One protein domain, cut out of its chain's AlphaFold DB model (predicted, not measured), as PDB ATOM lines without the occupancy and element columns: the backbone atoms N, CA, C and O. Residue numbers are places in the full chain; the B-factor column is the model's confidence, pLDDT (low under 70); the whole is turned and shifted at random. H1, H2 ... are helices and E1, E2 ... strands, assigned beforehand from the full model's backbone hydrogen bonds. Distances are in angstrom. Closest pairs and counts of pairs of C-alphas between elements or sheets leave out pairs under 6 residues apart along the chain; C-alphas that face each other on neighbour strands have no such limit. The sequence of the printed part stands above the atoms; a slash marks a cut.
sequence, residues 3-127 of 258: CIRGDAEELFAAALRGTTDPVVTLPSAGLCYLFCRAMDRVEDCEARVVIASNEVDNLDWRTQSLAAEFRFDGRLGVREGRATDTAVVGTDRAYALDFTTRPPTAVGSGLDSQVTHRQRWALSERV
ATOM      1  N   CYS A   3      60.185  96.620 -44.588       84.88
ATOM      2  CA  CYS A   3      61.382  97.438 -44.417       84.88
ATOM      3  C   CYS A   3      62.428  96.596 -43.691       84.88
ATOM      4  O   CYS A   3      62.195  96.174 -42.558       84.88
ATOM      5  N   ILE A   4      63.560  96.350 -44.345       86.75
ATOM      6  CA  ILE A   4      64.668  95.555 -43.806       86.75
ATOM      7  C   ILE A   4      65.803  96.516 -43.451       86.75
ATOM      8  O   ILE A   4      66.057  97.476 -44.183       86.75
ATOM      9  N   ARG A   5      66.469  96.280 -42.320       87.81
ATOM     10  CA  ARG A   5      67.636  97.043 -41.863       87.81
ATOM     11  C   ARG A   5      68.735  96.069 -41.462       87.81
ATOM     12  O   ARG A   5      68.431  95.070 -40.818       87.81
ATOM     13  N   GLY A   6      69.976  96.383 -41.799       85.62
ATOM     14  CA  GLY A   6      71.127  95.532 -41.503       85.62
ATOM     15  C   GLY A   6      72.407  96.127 -42.068       85.62
ATOM     16  O   GLY A   6      72.398  97.262 -42.556       85.62
ATOM     17  N   ASP A   7      73.502  95.371 -42.003       88.81
ATOM     18  CA  ASP A   7      74.684  95.720 -42.785       88.81
ATOM     19  C   ASP A   7      74.422  95.540 -44.296       88.81
ATOM     20  O   ASP A   7      73.399  94.995 -44.717       88.81
ATOM     21  N   ALA A   8      75.316  96.056 -45.138       85.69
ATOM     22  CA  ALA A   8      75.104  96.058 -46.582       85.69
ATOM     23  C   ALA A   8      74.994  94.646 -47.191       85.69
ATOM     24  O   ALA A   8      74.210  94.439 -48.117       85.69
ATOM     25  N   GLU A   9      75.755  93.680 -46.672       89.94
ATOM     26  CA  GLU A   9      75.781  92.302 -47.176       89.94
ATOM     27  C   GLU A   9      74.526  91.538 -46.739       89.94
ATOM     28  O   GLU A   9      73.893  90.852 -47.543       89.94
ATOM     29  N   GLU A  10      74.118  91.699 -45.480       89.81
ATOM     30  CA  GLU A  10      72.863  91.188 -44.933       89.81
ATOM     31  C   GLU A  10      71.663  91.739 -45.692       89.81
ATOM     32  O   GLU A  10      70.709  91.003 -45.950       89.81
ATOM     33  N   LEU A  11      71.717  93.012 -46.085       91.50
ATOM     34  CA  LEU A  11      70.636  93.655 -46.812       91.50
ATOM     35  C   LEU A  11      70.444  93.050 -48.206       91.50
ATOM     36  O   LEU A  11      69.315  92.724 -48.579       91.50
ATOM     37  N   PHE A  12      71.535  92.847 -48.952       92.06
ATOM     38  CA  PHE A  12      71.488  92.140 -50.233       92.06
ATOM     39  C   PHE A  12      71.004  90.700 -50.056       92.06
ATOM     40  O   PHE A  12      70.083  90.280 -50.756       92.06
ATOM     41  N   ALA A  13      71.563  89.960 -49.094       91.06
ATOM     42  CA  ALA A  13      71.179  88.574 -48.850       91.06
ATOM     43  C   ALA A  13      69.688  88.452 -48.492       91.06
ATOM     44  O   ALA A  13      68.990  87.582 -49.011       91.06
ATOM     45  N   ALA A  14      69.168  89.347 -47.651       89.94
ATOM     46  CA  ALA A  14      67.757  89.375 -47.286       89.94
ATOM     47  C   ALA A  14      66.853  89.724 -48.479       89.94
ATOM     48  O   ALA A  14      65.824  89.080 -48.662       89.94
ATOM     49  N   ALA A  15      67.254  90.685 -49.318       89.69
ATOM     50  CA  ALA A  15      66.503  91.067 -50.516       89.69
ATOM     51  C   ALA A  15      66.487  89.968 -51.597       89.69
ATOM     52  O   ALA A  15      65.539  89.877 -52.378       89.69
ATOM     53  N   LEU A  16      67.521  89.124 -51.654       89.50
ATOM     54  CA  LEU A  16      67.609  87.993 -52.582       89.50
ATOM     55  C   LEU A  16      66.833  86.763 -52.098       89.50
ATOM     56  O   LEU A  16      66.281  86.026 -52.914       89.50
ATOM     57  N   ARG A  17      66.768  86.521 -50.783       87.88
ATOM     58  CA  ARG A  17      66.151  85.311 -50.222       87.88
ATOM     59  C   ARG A  17      64.680  85.165 -50.620       87.88
ATOM     60  O   ARG A  17      63.806  85.942 -50.234       87.88
ATOM     61  N   GLY A  18      64.411  84.089 -51.356       77.94
ATOM     62  CA  GLY A  18      63.085  83.744 -51.862       77.94
ATOM     63  C   GLY A  18      62.625  84.587 -53.054       77.94
ATOM     64  O   GLY A  18      61.503  84.392 -53.518       77.94
ATOM     65  N   THR A  19      63.452  85.509 -53.547       84.56
ATOM     66  CA  THR A  19      63.168  86.284 -54.756       84.56
ATOM     67  C   THR A  19      63.420  85.405 -55.971       84.56
ATOM     68  O   THR A  19      64.512  84.870 -56.146       84.56
ATOM     69  N   THR A  20      62.411  85.249 -56.827       83.81
ATOM     70  CA  THR A  20      62.544  84.408 -58.024       83.81
ATOM     71  C   THR A  20      62.998  85.247 -59.214       83.81
ATOM     72  O   THR A  20      62.413  86.296 -59.498       83.81
ATOM     73  N   ASP A  21      64.022  84.769 -59.926       84.56
ATOM     74  CA  ASP A  21      64.586  85.416 -61.118       84.56
ATOM     75  C   ASP A  21      64.964  86.910 -60.902       84.56
ATOM     76  O   ASP A  21      64.463  87.806 -61.605       84.56
ATOM     77  N   PRO A  22      65.817  87.210 -59.897       89.31
ATOM     78  CA  PRO A  22      66.165  88.577 -59.541       89.31
ATOM     79  C   PRO A  22      67.005  89.266 -60.623       89.31
ATOM     80  O   PRO A  22      68.028  88.753 -61.081       89.31
ATOM     81  N   VAL A  23      66.602  90.488 -60.976       90.75
ATOM     82  CA  VAL A  23      67.450  91.489 -61.626       90.75
ATOM     83  C   VAL A  23      67.993  92.429 -60.559       90.75
ATOM     84  O   VAL A  23      67.222  93.048 -59.827       90.75
ATOM     85  N   VAL A  24      69.313  92.555 -60.494       92.50
ATOM     86  CA  VAL A  24      70.025  93.409 -59.547       92.50
ATOM     87  C   VAL A  24      70.698  94.543 -60.305       92.50
ATOM     88  O   VAL A  24      71.449  94.295 -61.246       92.50
ATOM     89  N   THR A  25      70.431  95.790 -59.923       92.62
ATOM     90  CA  THR A  25      71.115  96.964 -60.488       92.62
ATOM     91  C   THR A  25      72.102  97.530 -59.481       92.62
ATOM     92  O   THR A  25      71.760  97.676 -58.312       92.62
ATOM     93  N   LEU A  26      73.319  97.837 -59.929       93.56
ATOM     94  CA  LEU A  26      74.431  98.268 -59.084       93.56
ATOM     95  C   LEU A  26      75.080  99.524 -59.690       93.56
ATOM     96  O   LEU A  26      75.697  99.436 -60.753       93.56
ATOM     97  N   PRO A  27      74.947 100.700 -59.053       91.62
ATOM     98  CA  PRO A  27      75.455 101.957 -59.596       91.62
ATOM     99  C   PRO A  27      76.947 102.209 -59.327       91.62
ATOM    100  O   PRO A  27      77.451 103.239 -59.757       91.62
ATOM    101  N   SER A  28      77.646 101.332 -58.595       90.75
ATOM    102  CA  SER A  28      79.077 101.492 -58.288       90.75
ATOM    103  C   SER A  28      79.820 100.163 -58.166       90.75
ATOM    104  O   SER A  28      79.227  99.138 -57.805       90.75
ATOM    105  N   ALA A  29      81.135 100.196 -58.400       85.38
ATOM    106  CA  ALA A  29      82.014  99.039 -58.217       85.38
ATOM    107  C   ALA A  29      81.976  98.492 -56.778       85.38
ATOM    108  O   ALA A  29      81.844  97.286 -56.565       85.38
ATOM    109  N   GLY A  30      81.982  99.377 -55.775       87.31
ATOM    110  CA  GLY A  30      81.908  98.983 -54.362       87.31
ATOM    111  C   GLY A  30      80.609  98.258 -53.990       87.31
ATOM    112  O   GLY A  30      80.618  97.350 -53.163       87.31
ATOM    113  N   LEU A  31      79.485  98.599 -54.631       91.12
ATOM    114  CA  LEU A  31      78.226  97.875 -54.430       91.12
ATOM    115  C   LEU A  31      78.232  96.508 -55.115       91.12
ATOM    116  O   LEU A  31      77.629  95.576 -54.592       91.12
ATOM    117  N   CYS A  32      78.943  96.360 -56.235       89.69
ATOM    118  CA  CYS A  32      79.172  95.054 -56.845       89.69
ATOM    119  C   CYS A  32      80.009  94.141 -55.955       89.69
ATOM    120  O   CYS A  32      79.631  92.987 -55.769       89.69
ATOM    121  N   TYR A  33      81.060  94.666 -55.325       87.25
ATOM    122  CA  TYR A  33      81.829  93.923 -54.327       87.25
ATOM    123  C   TYR A  33      80.943  93.423 -53.174       87.25
ATOM    124  O   TYR A  33      80.920  92.229 -52.871       87.25
ATOM    125  N   LEU A  34      80.145  94.315 -52.574       90.19
ATOM    126  CA  LEU A  34      79.229  93.963 -51.481       90.19
ATOM    127  C   LEU A  34      78.172  92.940 -51.913       90.19
ATOM    128  O   LEU A  34      77.868  92.010 -51.168       90.19
ATOM    129  N   PHE A  35      77.639  93.084 -53.127       91.69
ATOM    130  CA  PHE A  35      76.713  92.120 -53.708       91.69
ATOM    131  C   PHE A  35      77.365  90.744 -53.901       91.69
ATOM    132  O   PHE A  35      76.773  89.739 -53.515       91.69
ATOM    133  N   CYS A  36      78.593  90.682 -54.429       87.50
ATOM    134  CA  CYS A  36      79.308  89.418 -54.615       87.50
ATOM    135  C   CYS A  36      79.530  88.687 -53.290       87.50
ATOM    136  O   CYS A  36      79.253  87.496 -53.200       87.50
ATOM    137  N   ARG A  37      79.913  89.408 -52.232       86.94
ATOM    138  CA  ARG A  37      80.033  88.825 -50.885       86.94
ATOM    139  C   ARG A  37      78.702  88.363 -50.301       86.94
ATOM    140  O   ARG A  37      78.661  87.396 -49.546       86.94
ATOM    141  N   ALA A  38      77.614  89.063 -50.613       89.25
ATOM    142  CA  ALA A  38      76.286  88.664 -50.167       89.25
ATOM    143  C   ALA A  38      75.813  87.374 -50.851       89.25
ATOM    144  O   ALA A  38      75.155  86.564 -50.203       89.25
ATOM    145  N   MET A  39      76.168  87.165 -52.123       85.88
ATOM    146  CA  MET A  39      75.800  85.968 -52.888       85.88
ATOM    147  C   MET A  39      76.387  84.681 -52.298       85.88
ATOM    148  O   MET A  39      75.683  83.678 -52.263       85.88
ATOM    149  N   ASP A  40      77.585  84.727 -51.703       81.12
ATOM    150  CA  ASP A  40      78.159  83.591 -50.956       81.12
ATOM    151  C   ASP A  40      77.271  83.133 -49.778       81.12
ATOM    152  O   ASP A  40      77.400  82.015 -49.279       81.12
ATOM    153  N   ARG A  41      76.362  83.998 -49.307       84.00
ATOM    154  CA  ARG A  41      75.440  83.743 -48.185       84.00
ATOM    155  C   ARG A  41      74.033  83.341 -48.634       84.00
ATOM    156  O   ARG A  41      73.148  83.185 -47.782       84.00
ATOM    157  N   VAL A  42      73.792  83.251 -49.941       84.44
ATOM    158  CA  VAL A  42      72.495  82.893 -50.523       84.44
ATOM    159  C   VAL A  42      72.676  81.642 -51.374       84.44
ATOM    160  O   VAL A  42      73.132  81.704 -52.510       84.44
ATOM    161  N   GLU A  43      72.308  80.497 -50.802       78.44
ATOM    162  CA  GLU A  43      72.370  79.207 -51.492       78.44
ATOM    163  C   GLU A  43      71.512  79.213 -52.768       78.44
ATOM    164  O   GLU A  43      70.408  79.764 -52.785       78.44
ATOM    165  N   ASP A  44      72.040  78.597 -53.832       73.50
ATOM    166  CA  ASP A  44      71.366  78.354 -55.116       73.50
ATOM    167  C   ASP A  44      70.741  79.594 -55.790       73.50
ATOM    168  O   ASP A  44      69.755  79.498 -56.525       73.50
ATOM    169  N   CYS A  45      71.315  80.780 -55.572       76.81
ATOM    170  CA  CYS A  45      70.824  82.007 -56.191       76.81
ATOM    171  C   CYS A  45      71.470  82.262 -57.562       76.81
ATOM    172  O   CYS A  45      72.668  82.509 -57.673       76.81
ATOM    173  N   GLU A  46      70.648  82.292 -58.611       83.44
ATOM    174  CA  GLU A  46      71.002  82.829 -59.928       83.44
ATOM    175  C   GLU A  46      70.453  84.256 -60.063       83.44
ATOM    176  O   GLU A  46      69.266  84.492 -59.833       83.44
ATOM    177  N   ALA A  47      71.302  85.219 -60.433       86.06
ATOM    178  CA  ALA A  47      70.924  86.627 -60.526       86.06
ATOM    179  C   ALA A  47      71.384  87.267 -61.841       86.06
ATOM    180  O   ALA A  47      72.477  87.010 -62.348       86.06
ATOM    181  N   ARG A  48      70.537  88.150 -62.376       89.06
ATOM    182  CA  ARG A  48      70.833  89.011 -63.526       89.06
ATOM    183  C   ARG A  48      71.352  90.349 -63.027       89.06
ATOM    184  O   ARG A  48      70.588  91.142 -62.494       89.06
ATOM    185  N   VAL A  49      72.631  90.617 -63.208       90.44
ATOM    186  CA  VAL A  49      73.316  91.770 -62.624       90.44
ATOM    187  C   VAL A  49      73.598  92.819 -63.694       90.44
ATOM    188  O   VAL A  49      74.212  92.526 -64.716       90.44
ATOM    189  N   VAL A  50      73.166  94.056 -63.457       91.75
ATOM    190  CA  VAL A  50      73.501  95.220 -64.287       91.75
ATOM    191  C   VAL A  50      74.350  96.188 -63.474       91.75
ATOM    192  O   VAL A  50      73.865  96.758 -62.496       91.75
ATOM    193  N   ILE A  51      75.589  96.398 -63.901       91.12
ATOM    194  CA  ILE A  51      76.529  97.358 -63.314       91.12
ATOM    195  C   ILE A  51      76.511  98.639 -64.155       91.12
ATOM    196  O   ILE A  51      76.297  98.590 -65.368       91.12
ATOM    197  N   ALA A  52      76.695  99.797 -63.526       90.94
ATOM    198  CA  ALA A  52      76.848 101.050 -64.256       90.94
ATOM    199  C   ALA A  52      78.061 100.994 -65.207       90.94
ATOM    200  O   ALA A  52      79.149 100.601 -64.794       90.94
ATOM    201  N   SER A  53      77.894 101.398 -66.473       84.94
ATOM    202  CA  SER A  53      78.958 101.291 -67.494       84.94
ATOM    203  C   SER A  53      80.269 101.987 -67.109       84.94
ATOM    204  O   SER A  53      81.345 101.503 -67.423       84.94
ATOM    205  N   ASN A  54      80.213 103.098 -66.374       83.88
ATOM    206  CA  ASN A  54      81.404 103.822 -65.915       83.88
ATOM    207  C   ASN A  54      82.126 103.157 -64.726       83.88
ATOM    208  O   ASN A  54      83.125 103.690 -64.250       83.88
ATOM    209  N   GLU A  55      81.607 102.039 -64.221       86.31
ATOM    210  CA  GLU A  55      82.079 101.386 -62.997       86.31
ATOM    211  C   GLU A  55      82.687 100.007 -63.248       86.31
ATOM    212  O   GLU A  55      83.393  99.490 -62.388       86.31
ATOM    213  N   VAL A  56      82.450  99.413 -64.419       75.69
ATOM    214  CA  VAL A  56      82.968  98.083 -64.775       75.69
ATOM    215  C   VAL A  56      84.497  98.061 -64.753       75.69
ATOM    216  O   VAL A  56      85.090  97.171 -64.147       75.69
ATOM    217  N   ASP A  57      85.129  99.095 -65.312       73.69
ATOM    218  CA  ASP A  57      86.591  99.253 -65.358       73.69
ATOM    219  C   ASP A  57      87.236  99.510 -63.980       73.69
ATOM    220  O   ASP A  57      88.469  99.519 -63.847       73.69
ATOM    221  N   ASN A  58      86.410  99.747 -62.955       76.88
ATOM    222  CA  ASN A  58      86.828  99.991 -61.575       76.88
ATOM    223  C   ASN A  58      86.668  98.754 -60.678       76.88
ATOM    224  O   ASN A  58      87.049  98.809 -59.509       76.88
ATOM    225  N   LEU A  59      86.102  97.653 -61.183       74.69
ATOM    226  CA  LEU A  59      86.007  96.401 -60.431       74.69
ATOM    227  C   LEU A  59      87.391  95.769 -60.297       74.69
ATOM    228  O   LEU A  59      88.080  95.589 -61.301       74.69
ATOM    229  N   ASP A  60      87.764  95.370 -59.081       70.06
ATOM    230  CA  ASP A  60      88.927  94.508 -58.876       70.06
ATOM    231  C   ASP A  60      88.691  93.105 -59.460       70.06
ATOM    232  O   ASP A  60      87.557  92.665 -59.670       70.06
ATOM    233  N   TRP A  61      89.773  92.372 -59.704       68.44
ATOM    234  CA  TRP A  61      89.708  91.054 -60.330       68.44
ATOM    235  C   TRP A  61      88.869  90.034 -59.558       68.44
ATOM    236  O   TRP A  61      88.233  89.179 -60.173       68.44
ATOM    237  N   ARG A  62      88.887  90.082 -58.218       68.38
ATOM    238  CA  ARG A  62      88.196  89.102 -57.377       68.38
ATOM    239  C   ARG A  62      86.703  89.287 -57.558       68.38
ATOM    240  O   ARG A  62      85.981  88.322 -57.788       68.38
ATOM    241  N   THR A  63      86.272  90.540 -57.548       76.94
ATOM    242  CA  THR A  63      84.911  90.954 -57.850       76.94
ATOM    243  C   THR A  63      84.543  90.587 -59.280       76.94
ATOM    244  O   THR A  63      83.479  90.021 -59.482       76.94
ATOM    245  N   GLN A  64      85.414  90.815 -60.270       74.88
ATOM    246  CA  GLN A  64      85.154  90.412 -61.659       74.88
ATOM    247  C   GLN A  64      84.988  88.893 -61.813       74.88
ATOM    248  O   GLN A  64      84.053  88.448 -62.476       74.88
ATOM    249  N   SER A  65      85.855  88.090 -61.185       70.62
ATOM    250  CA  SER A  65      85.796  86.625 -61.253       70.62
ATOM    251  C   SER A  65      84.546  86.085 -60.561       70.62
ATOM    252  O   SER A  65      83.854  85.255 -61.142       70.62
ATOM    253  N   LEU A  66      84.214  86.594 -59.367       76.50
ATOM    254  CA  LEU A  66      82.966  86.256 -58.673       76.50
ATOM    255  C   LEU A  66      81.747  86.681 -59.498       76.50
ATOM    256  O   LEU A  66      80.796  85.921 -59.663       76.50
ATOM    257  N   ALA A  67      81.792  87.872 -60.095       78.12
ATOM    258  CA  ALA A  67      80.713  88.370 -60.930       78.12
ATOM    259  C   ALA A  67      80.530  87.506 -62.194       78.12
ATOM    260  O   ALA A  67      79.406  87.210 -62.598       78.12
ATOM    261  N   ALA A  68      81.622  87.018 -62.783       72.81
ATOM    262  CA  ALA A  68      81.596  86.063 -63.885       72.81
ATOM    263  C   ALA A  68      81.116  84.658 -63.480       72.81
ATOM    264  O   ALA A  68      80.901  83.821 -64.353       72.81
ATOM    265  N   GLU A  69      80.917  84.352 -62.203       74.50
ATOM    266  CA  GLU A  69      80.273  83.100 -61.798       74.50
ATOM    267  C   GLU A  69      78.750  83.204 -61.791       74.50
ATOM    268  O   GLU A  69      78.077  82.176 -61.921       74.50
ATOM    269  N   PHE A  70      78.191  84.419 -61.741       77.12
ATOM    270  CA  PHE A  70      76.747  84.599 -61.819       77.12
ATOM    271  C   PHE A  70      76.219  84.047 -63.132       77.12
ATOM    272  O   PHE A  70      76.663  84.407 -64.228       77.12
ATOM    273  N   ARG A  71      75.243  83.152 -63.013       69.12
ATOM    274  CA  ARG A  71      74.561  82.538 -64.142       69.12
ATOM    275  C   ARG A  71      73.106  82.944 -64.142       69.12
ATOM    276  O   ARG A  71      72.502  83.154 -63.101       69.12
ATOM    277  N   PHE A  72      72.584  83.061 -65.350       67.56
ATOM    278  CA  PHE A  72      71.169  83.134 -65.618       67.56
ATOM    279  C   PHE A  72      70.881  82.368 -66.907       67.56
ATOM    280  O   PHE A  72      71.466  82.678 -67.953       67.56
ATOM    281  N   ASP A  73      70.014  81.354 -66.840       66.38
ATOM    282  CA  ASP A  73      69.648  80.513 -67.994       66.38
ATOM    283  C   ASP A  73      70.891  79.893 -68.683       66.38
ATOM    284  O   ASP A  73      71.072  79.907 -69.906       66.38
ATOM    285  N   GLY A  74      71.857  79.434 -67.872       62.66
ATOM    286  CA  GLY A  74      73.106  78.825 -68.352       62.66
ATOM    287  C   GLY A  74      74.028  79.768 -69.145       62.66
ATOM    288  O   GLY A  74      74.915  79.313 -69.890       62.66
ATOM    289  N   ARG A  75      73.813  81.082 -69.033       61.38
ATOM    290  CA  ARG A  75      74.657  82.151 -69.578       61.38
ATOM    291  C   ARG A  75      75.139  83.042 -68.444       61.38
ATOM    292  O   ARG A  75      74.540  83.077 -67.381       61.38
ATOM    293  N   LEU A  76      76.229  83.753 -68.684       67.81
ATOM    294  CA  LEU A  76      76.815  84.635 -67.683       67.81
ATOM    295  C   LEU A  76      75.919  85.842 -67.442       67.81
ATOM    296  O   LEU A  76      75.332  86.392 -68.381       67.81
ATOM    297  N   GLY A  77      75.792  86.174 -66.167       66.69
ATOM    298  CA  GLY A  77      74.729  86.991 -65.609       66.69
ATOM    299  C   GLY A  77      75.082  88.460 -65.424       66.69
ATOM    300  O   GLY A  77      74.219  89.192 -64.963       66.69
ATOM    301  N   VAL A  78      76.285  88.914 -65.783       80.50
ATOM    302  CA  VAL A  78      76.699  90.317 -65.605       80.50
ATOM    303  C   VAL A  78      76.640  91.079 -66.917       80.50
ATOM    304  O   VAL A  78      77.077  90.605 -67.970       80.50
ATOM    305  N   ARG A  79      76.083  92.280 -66.841       88.00
ATOM    306  CA  ARG A  79      75.986  93.225 -67.944       88.00
ATOM    307  C   ARG A  79      76.292  94.635 -67.475       88.00
ATOM    308  O   ARG A  79      76.113  94.953 -66.303       88.00
ATOM    309  N   GLU A  80      76.670  95.489 -68.408       89.12
ATOM    310  CA  GLU A  80      76.858  96.909 -68.168       89.12
ATOM    311  C   GLU A  80      75.733  97.740 -68.777       89.12
ATOM    312  O   GLU A  80      75.198  97.425 -69.842       89.12
ATOM    313  N   GLY A  81      75.340  98.813 -68.103       88.25
ATOM    314  CA  GLY A  81      74.336  99.718 -68.639       88.25
ATOM    315  C   GLY A  81      74.044 100.900 -67.731       88.25
ATOM    316  O   GLY A  81      74.820 101.262 -66.852       88.25
ATOM    317  N   ARG A  82      72.881 101.524 -67.931       86.12
ATOM    318  CA  ARG A  82      72.427 102.627 -67.076       86.12
ATOM    319  C   ARG A  82      71.830 102.083 -65.776       86.12
ATOM    320  O   ARG A  82      70.641 101.765 -65.727       86.12
ATOM    321  N   ALA A  83      72.653 102.012 -64.734       84.31
ATOM    322  CA  ALA A  83      72.241 101.750 -63.358       84.31
ATOM    323  C   ALA A  83      72.513 102.995 -62.501       84.31
ATOM    324  O   ALA A  83      73.660 103.359 -62.276       84.31
ATOM    325  N   THR A  84      71.456 103.675 -62.057       84.00
ATOM    326  CA  THR A  84      71.546 104.893 -61.222       84.00
ATOM    327  C   THR A  84      71.183 104.644 -59.762       84.00
ATOM    328  O   THR A  84      71.398 105.493 -58.906       84.00
ATOM    329  N   ASP A  85      70.594 103.488 -59.493       87.81
ATOM    330  CA  ASP A  85      69.968 103.114 -58.239       87.81
ATOM    331  C   ASP A  85      70.218 101.633 -57.957       87.81
ATOM    332  O   ASP A  85      70.369 100.819 -58.880       87.81
ATOM    333  N   THR A  86      70.263 101.298 -56.668       91.12
ATOM    334  CA  THR A  86      70.490  99.927 -56.217       91.12
ATOM    335  C   THR A  86      69.169  99.251 -55.926       91.12
ATOM    336  O   THR A  86      68.413  99.698 -55.062       91.12
ATOM    337  N   ALA A  87      68.881  98.169 -56.639       91.12
ATOM    338  CA  ALA A  87      67.626  97.453 -56.490       91.12
ATOM    339  C   ALA A  87      67.811  95.953 -56.713       91.12
ATOM    340  O   ALA A  87      68.660  95.547 -57.502       91.12
ATOM    341  N   VAL A  88      66.977  95.153 -56.049       91.12
ATOM    342  CA  VAL A  88      66.815  93.711 -56.275       91.12
ATOM    343  C   VAL A  88      65.365  93.470 -56.672       91.12
ATOM    344  O   VAL A  88      64.449  93.705 -55.886       91.12
ATOM    345  N   VAL A  89      65.144  93.033 -57.906       88.75
ATOM    346  CA  VAL A  89      63.817  92.990 -58.526       88.75
ATOM    347  C   VAL A  89      63.543  91.598 -59.082       88.75
ATOM    348  O   VAL A  89      64.051  91.244 -60.142       88.75
ATOM    349  N   GLY A  90      62.731  90.809 -58.383       86.31
ATOM    350  CA  GLY A  90      62.264  89.500 -58.847       86.31
ATOM    351  C   GLY A  90      60.922  89.550 -59.567       86.31
ATOM    352  O   GLY A  90      60.357  90.615 -59.821       86.31
ATOM    353  N   THR A  91      60.388  88.371 -59.888       81.00
ATOM    354  CA  THR A  91      59.027  88.201 -60.429       81.00
ATOM    355  C   THR A  91      57.932  88.508 -59.411       81.00
ATOM    356  O   THR A  91      56.846  88.929 -59.790       81.00
ATOM    357  N   ASP A  92      58.207  88.279 -58.130       79.38
ATOM    358  CA  ASP A  92      57.239  88.286 -57.031       79.38
ATOM    359  C   ASP A  92      57.359  89.522 -56.127       79.38
ATOM    360  O   ASP A  92      56.375  89.936 -55.515       79.38
ATOM    361  N   ARG A  93      58.547  90.133 -56.061       84.25
ATOM    362  CA  ARG A  93      58.853  91.260 -55.171       84.25
ATOM    363  C   ARG A  93      59.956  92.160 -55.730       84.25
ATOM    364  O   ARG A  93      60.751  91.725 -56.562       84.25
ATOM    365  N   ALA A  94      60.014  93.402 -55.257       87.38
ATOM    366  CA  ALA A  94      61.062  94.356 -55.605       87.38
ATOM    367  C   ALA A  94      61.517  95.143 -54.372       87.38
ATOM    368  O   ALA A  94      60.694  95.735 -53.674       87.38
ATOM    369  N   TYR A  95      62.824  95.194 -54.138       89.94
ATOM    370  CA  TYR A  95      63.447  95.972 -53.074       89.94
ATOM    371  C   TYR A  95      64.304  97.079 -53.675       89.94
ATOM    372  O   TYR A  95      65.197  96.805 -54.475       89.94
ATOM    373  N   ALA A  96      64.053  98.320 -53.261       90.00
ATOM    374  CA  ALA A  96      64.998  99.417 -53.439       90.00
ATOM    375  C   ALA A  96      65.924  99.455 -52.218       90.00
ATOM    376  O   ALA A  96      65.432  99.448 -51.086       90.00
ATOM    377  N   LEU A  97      67.238  99.459 -52.440       90.56
ATOM    378  CA  LEU A  97      68.245  99.437 -51.383       90.56
ATOM    379  C   LEU A  97      68.879 100.824 -51.256       90.56
ATOM    380  O   LEU A  97      69.499 101.329 -52.191       90.56
ATOM    381  N   ASP A  98      68.734 101.420 -50.079       89.69
ATOM    382  CA  ASP A  98      69.307 102.708 -49.718       89.69
ATOM    383  C   ASP A  98      70.496 102.510 -48.769       89.69
ATOM    384  O   ASP A  98      70.348 102.126 -47.606       89.69
ATOM    385  N   PHE A  99      71.692 102.784 -49.290       86.44
ATOM    386  CA  PHE A  99      72.956 102.730 -48.552       86.44
ATOM    387  C   PHE A  99      73.386 104.098 -48.004       86.44
ATOM    388  O   PHE A  99      74.440 104.204 -47.377       86.44
ATOM    389  N   THR A 100      72.599 105.156 -48.234       85.75
ATOM    390  CA  THR A 100      72.882 106.497 -47.699       85.75
ATOM    391  C   THR A 100      72.479 106.623 -46.230       85.75
ATOM    392  O   THR A 100      73.015 107.461 -45.502       85.75
ATOM    393  N   THR A 101      71.581 105.755 -45.759       83.00
ATOM    394  CA  THR A 101      71.163 105.687 -44.358       83.00
ATOM    395  C   THR A 101      72.121 104.845 -43.515       83.00
ATOM    396  O   THR A 101      72.793 103.937 -44.003       83.00
ATOM    397  N   ARG A 102      72.169 105.113 -42.202       83.50
ATOM    398  CA  ARG A 102      72.890 104.281 -41.226       83.50
ATOM    399  C   ARG A 102      71.936 103.830 -40.110       83.50
ATOM    400  O   ARG A 102      71.539 104.674 -39.305       83.50
ATOM    401  N   PRO A 103      71.566 102.535 -40.039       83.31
ATOM    402  CA  PRO A 103      71.971 101.449 -40.944       83.31
ATOM    403  C   PRO A 103      71.358 101.575 -42.359       83.31
ATOM    404  O   PRO A 103      70.330 102.248 -42.509       83.31
ATOM    405  N   PRO A 104      71.963 100.943 -43.386       89.19
ATOM    406  CA  PRO A 104      71.347 100.752 -44.699       89.19
ATOM    407  C   PRO A 104      69.945 100.148 -44.598       89.19
ATOM    408  O   PRO A 104      69.647  99.383 -43.672       89.19
ATOM    409  N   THR A 105      69.076 100.491 -45.547       89.94
ATOM    410  CA  THR A 105      67.683 100.028 -45.547       89.94
ATOM    411  C   THR A 105      67.240  99.502 -46.903       89.94
ATOM    412  O   THR A 105      67.664  99.995 -47.941       89.94
ATOM    413  N   ALA A 106      66.362  98.501 -46.901       87.06
ATOM    414  CA  ALA A 106      65.696  98.008 -48.098       87.06
ATOM    415  C   ALA A 106      64.196  98.205 -47.935       87.06
ATOM    416  O   ALA A 106      63.607  97.781 -46.937       87.06
ATOM    417  N   VAL A 107      63.582  98.856 -48.918       84.69
ATOM    418  CA  VAL A 107      62.149  99.141 -48.931       84.69
ATOM    419  C   VAL A 107      61.500  98.301 -50.021       84.69
ATOM    420  O   VAL A 107      61.788  98.469 -51.207       84.69
ATOM    421  N   GLY A 108      60.621  97.387 -49.609       78.50
ATOM    422  CA  GLY A 108      59.822  96.579 -50.521       78.50
ATOM    423  C   GLY A 108      58.747  97.429 -51.200       78.50
ATOM    424  O   GLY A 108      57.884  97.996 -50.522       78.50
ATOM    425  N   SER A 109      58.779  97.498 -52.529       68.50
ATOM    426  CA  SER A 109      57.777  98.172 -53.364       68.50
ATOM    427  C   SER A 109      56.972  97.164 -54.193       68.50
ATOM    428  O   SER A 109      57.389  96.021 -54.384       68.50
ATOM    429  N   GLY A 110      55.780  97.573 -54.638       60.72
ATOM    430  CA  GLY A 110      54.931  96.768 -55.521       60.72
ATOM    431  C   GLY A 110      55.490  96.636 -56.947       60.72
ATOM    432  O   GLY A 110      56.476  97.274 -57.303       60.72
ATOM    433  N   LEU A 111      54.820  95.810 -57.758       58.44
ATOM    434  CA  LEU A 111      55.252  95.303 -59.076       58.44
ATOM    435  C   LEU A 111      55.612  96.373 -60.135       58.44
ATOM    436  O   LEU A 111      56.227  96.034 -61.145       58.44
ATOM    437  N   ASP A 112      55.271  97.648 -59.934       62.31
ATOM    438  CA  ASP A 112      55.437  98.713 -60.939       62.31
ATOM    439  C   ASP A 112      56.907  98.991 -61.308       62.31
ATOM    440  O   ASP A 112      57.206  99.432 -62.419       62.31
ATOM    441  N   SER A 113      57.855  98.669 -60.423       63.12
ATOM    442  CA  SER A 113      59.294  98.772 -60.699       63.12
ATOM    443  C   SER A 113      59.830  97.623 -61.573       63.12
ATOM    444  O   SER A 113      60.883  97.756 -62.197       63.12
ATOM    445  N   GLN A 114      59.103  96.512 -61.727       70.94
ATOM    446  CA  GLN A 114      59.602  95.321 -62.429       70.94
ATOM    447  C   GLN A 114      59.888  95.547 -63.912       70.94
ATOM    448  O   GLN A 114      60.891  95.057 -64.440       70.94
ATOM    449  N   VAL A 115      59.008  96.285 -64.593       71.44
ATOM    450  CA  VAL A 115      59.115  96.512 -66.039       71.44
ATOM    451  C   VAL A 115      60.383  97.302 -66.356       71.44
ATOM    452  O   VAL A 115      61.154  96.899 -67.227       71.44
ATOM    453  N   THR A 116      60.652  98.363 -65.595       78.44
ATOM    454  CA  THR A 116      61.810  99.241 -65.794       78.44
ATOM    455  C   THR A 116      63.132  98.491 -65.621       78.44
ATOM    456  O   THR A 116      64.003  98.573 -66.486       78.44
ATOM    457  N   HIS A 117      63.293  97.707 -64.549       77.06
ATOM    458  CA  HIS A 117      64.558  97.004 -64.295       77.06
ATOM    459  C   HIS A 117      64.780  95.820 -65.249       77.06
ATOM    460  O   HIS A 117      65.905  95.586 -65.691       77.06
ATOM    461  N   ARG A 118      63.718  95.122 -65.674       77.00
ATOM    462  CA  ARG A 118      63.837  94.085 -66.715       77.00
ATOM    463  C   ARG A 118      64.188  94.658 -68.081       77.00
ATOM    464  O   ARG A 118      64.990  94.060 -68.797       77.00
ATOM    465  N   GLN A 119      63.630  95.815 -68.437       83.56
ATOM    466  CA  GLN A 119      64.027  96.529 -69.651       83.56
ATOM    467  C   GLN A 119      65.498  96.953 -69.591       83.56
ATOM    468  O   GLN A 119      66.206  96.783 -70.581       83.56
ATOM    469  N   ARG A 120      65.994  97.411 -68.430       83.88
ATOM    470  CA  ARG A 120      67.427  97.710 -68.246       83.88
ATOM    471  C   ARG A 120      68.309  96.493 -68.517       83.88
ATOM    472  O   ARG A 120      69.283  96.631 -69.241       83.88
ATOM    473  N   TRP A 121      67.945  95.310 -68.013       85.56
ATOM    474  CA  TRP A 121      68.659  94.068 -68.342       85.56
ATOM    475  C   TRP A 121      68.630  93.748 -69.843       85.56
ATOM    476  O   TRP A 121      69.631  93.327 -70.411       85.56
ATOM    477  N   ALA A 122      67.487  93.929 -70.507       85.62
ATOM    478  CA  ALA A 122      67.371  93.647 -71.937       85.62
ATOM    479  C   ALA A 122      68.251  94.574 -72.795       85.62
ATOM    480  O   ALA A 122      68.793  94.125 -73.805       85.62
ATOM    481  N   LEU A 123      68.397  95.834 -72.376       87.56
ATOM    482  CA  LEU A 123      69.156  96.877 -73.070       87.56
ATOM    483  C   LEU A 123      70.641  96.934 -72.685       87.56
ATOM    484  O   LEU A 123      71.388  97.658 -73.334       87.56
ATOM    485  N   SER A 124      71.063  96.229 -71.634       86.44
ATOM    486  CA  SER A 124      72.449  96.241 -71.168       86.44
ATOM    487  C   SER A 124      73.356  95.342 -72.012       86.44
ATOM    488  O   SER A 124      72.924  94.323 -72.565       86.44
ATOM    489  N   GLU A 125      74.624  95.726 -72.110       86.25
ATOM    490  CA  GLU A 125      75.636  95.033 -72.907       86.25
ATOM    491  C   GLU A 125      76.350  93.972 -72.073       86.25
ATOM    492  O   GLU A 125      76.454  94.077 -70.853       86.25
ATOM    493  N   ARG A 126      76.798  92.888 -72.711       81.12
ATOM    494  CA  ARG A 126      77.552  91.851 -71.998       81.12
ATOM    495  C   ARG A 126      78.948  92.361 -71.697       81.12
ATOM    496  O   ARG A 126      79.630  92.807 -72.610       81.12
ATOM    497  N   VAL A 127      79.369  92.180 -70.453       74.12
ATOM    498  CA  VAL A 127      80.730  92.494 -70.038       74.12
ATOM    499  C   VAL A 127      81.627  91.295 -70.310       74.12
ATOM    500  O   VAL A 127      81.303  90.169 -69.920       74.12
TER     501      VAL A 127
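This is residues 3 to 127 of the 258 residues of an uncharacterized protein of halophilic archaeon J07HB67 (UniProt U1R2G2). A strongly twisted sheet of seven strands forms the inner of three layers, with H1 and H2 over one face and H4 crossing the other. H3 packs on H2. The printed part has 125 residues, with four named helices and seven named strands in the order E1 H1 E2 H2 E3 H3 E4 E5 E6 E7 H4. The sheet is mixed, in the order E1 E7 E6 E5 E2 E3 E4, and the class is mixed, helices and strands. The whole is compact and rounded, with a radius of gyration of the C-alphas of 12.9 A and spans of 32 by 27 by 27 A.

Start at edge strand E1, residues 3 to 5, antiparallel to E7, residues 105 to 109; N 4 and O 106 are within hydrogen-bond range at 3.0 A. E7 is antiparallel to E6, residues 94 to 98, with N 98 and O 105 at 2.8 A. E6 is antiparallel to E5, residues 87 to 89, with N 95 and O 88 at 2.8 A. E5, E6 and E7 form a meander, each strand the antiparallel neighbour of the one before; E5 and E6 are a hairpin, as are E6 and E7. E5 is also antiparallel to E2, residues 23 to 26, with N 23 and O 89 at 2.8 A. E2 is parallel to E3, residues 48 to 52, with N 24 and O 48 at 2.8 A, and E3 to edge strand E4, residues 78 to 81, with N 79 and O 49 at 2.8 A. On one face look for H1, residues 8 to 16, and H2, residues 29 to 39. They touch at a steep tilt of 59 degrees, the C-alphas of Glu 9 and Ala 38 closest at 4.7 A. H2 lies over E2 at a height over the sheet of 9.9 A. H3, residues 61 to 67, touches H2, the C-alphas of Tyr 33 and Thr 63 closest at 5.5 A; it is only just not on the sheet, with 4 pairs of C-alphas within 10 A. E2, H2, E3 and E3, H3, E4 are strand-helix-strand units, parallel neighbour strands with a helix between, each with a right-handed crossover. On the opposite face H4, residues 113 to 123, runs across the strands, at 77 degrees to E2 on the local plane, with a height over the sheet of 8.7 A. In H1, H2, H3 and H4 every O i to N i+4 pair is within hydrogen-bond range.

Find C-alpha 3 at (61.382, 97.438, -44.417), where E1 begins. H1 follows, 12.5 A long, then E2, then H2 from C-alpha 29 at (82.014, 99.039, -58.217), 15.4 A long. E3 is 13.5 A long; H3, E4 and E5 are shorter; E6 measures 13.1 A and E7 12.8 A. H4, 15.9 A long, ends at C-alpha 123, (69.156, 96.877, -73.070).

The C-alphas of Gly 74 and Arg 102 are the two farthest apart, 37.2 A. The printed part has no cut, and no link is long. Look for pLDDT under 70 at residues 61 to 62, 71 to 77 and 109 to 113; the mean of the printed part is 82.6.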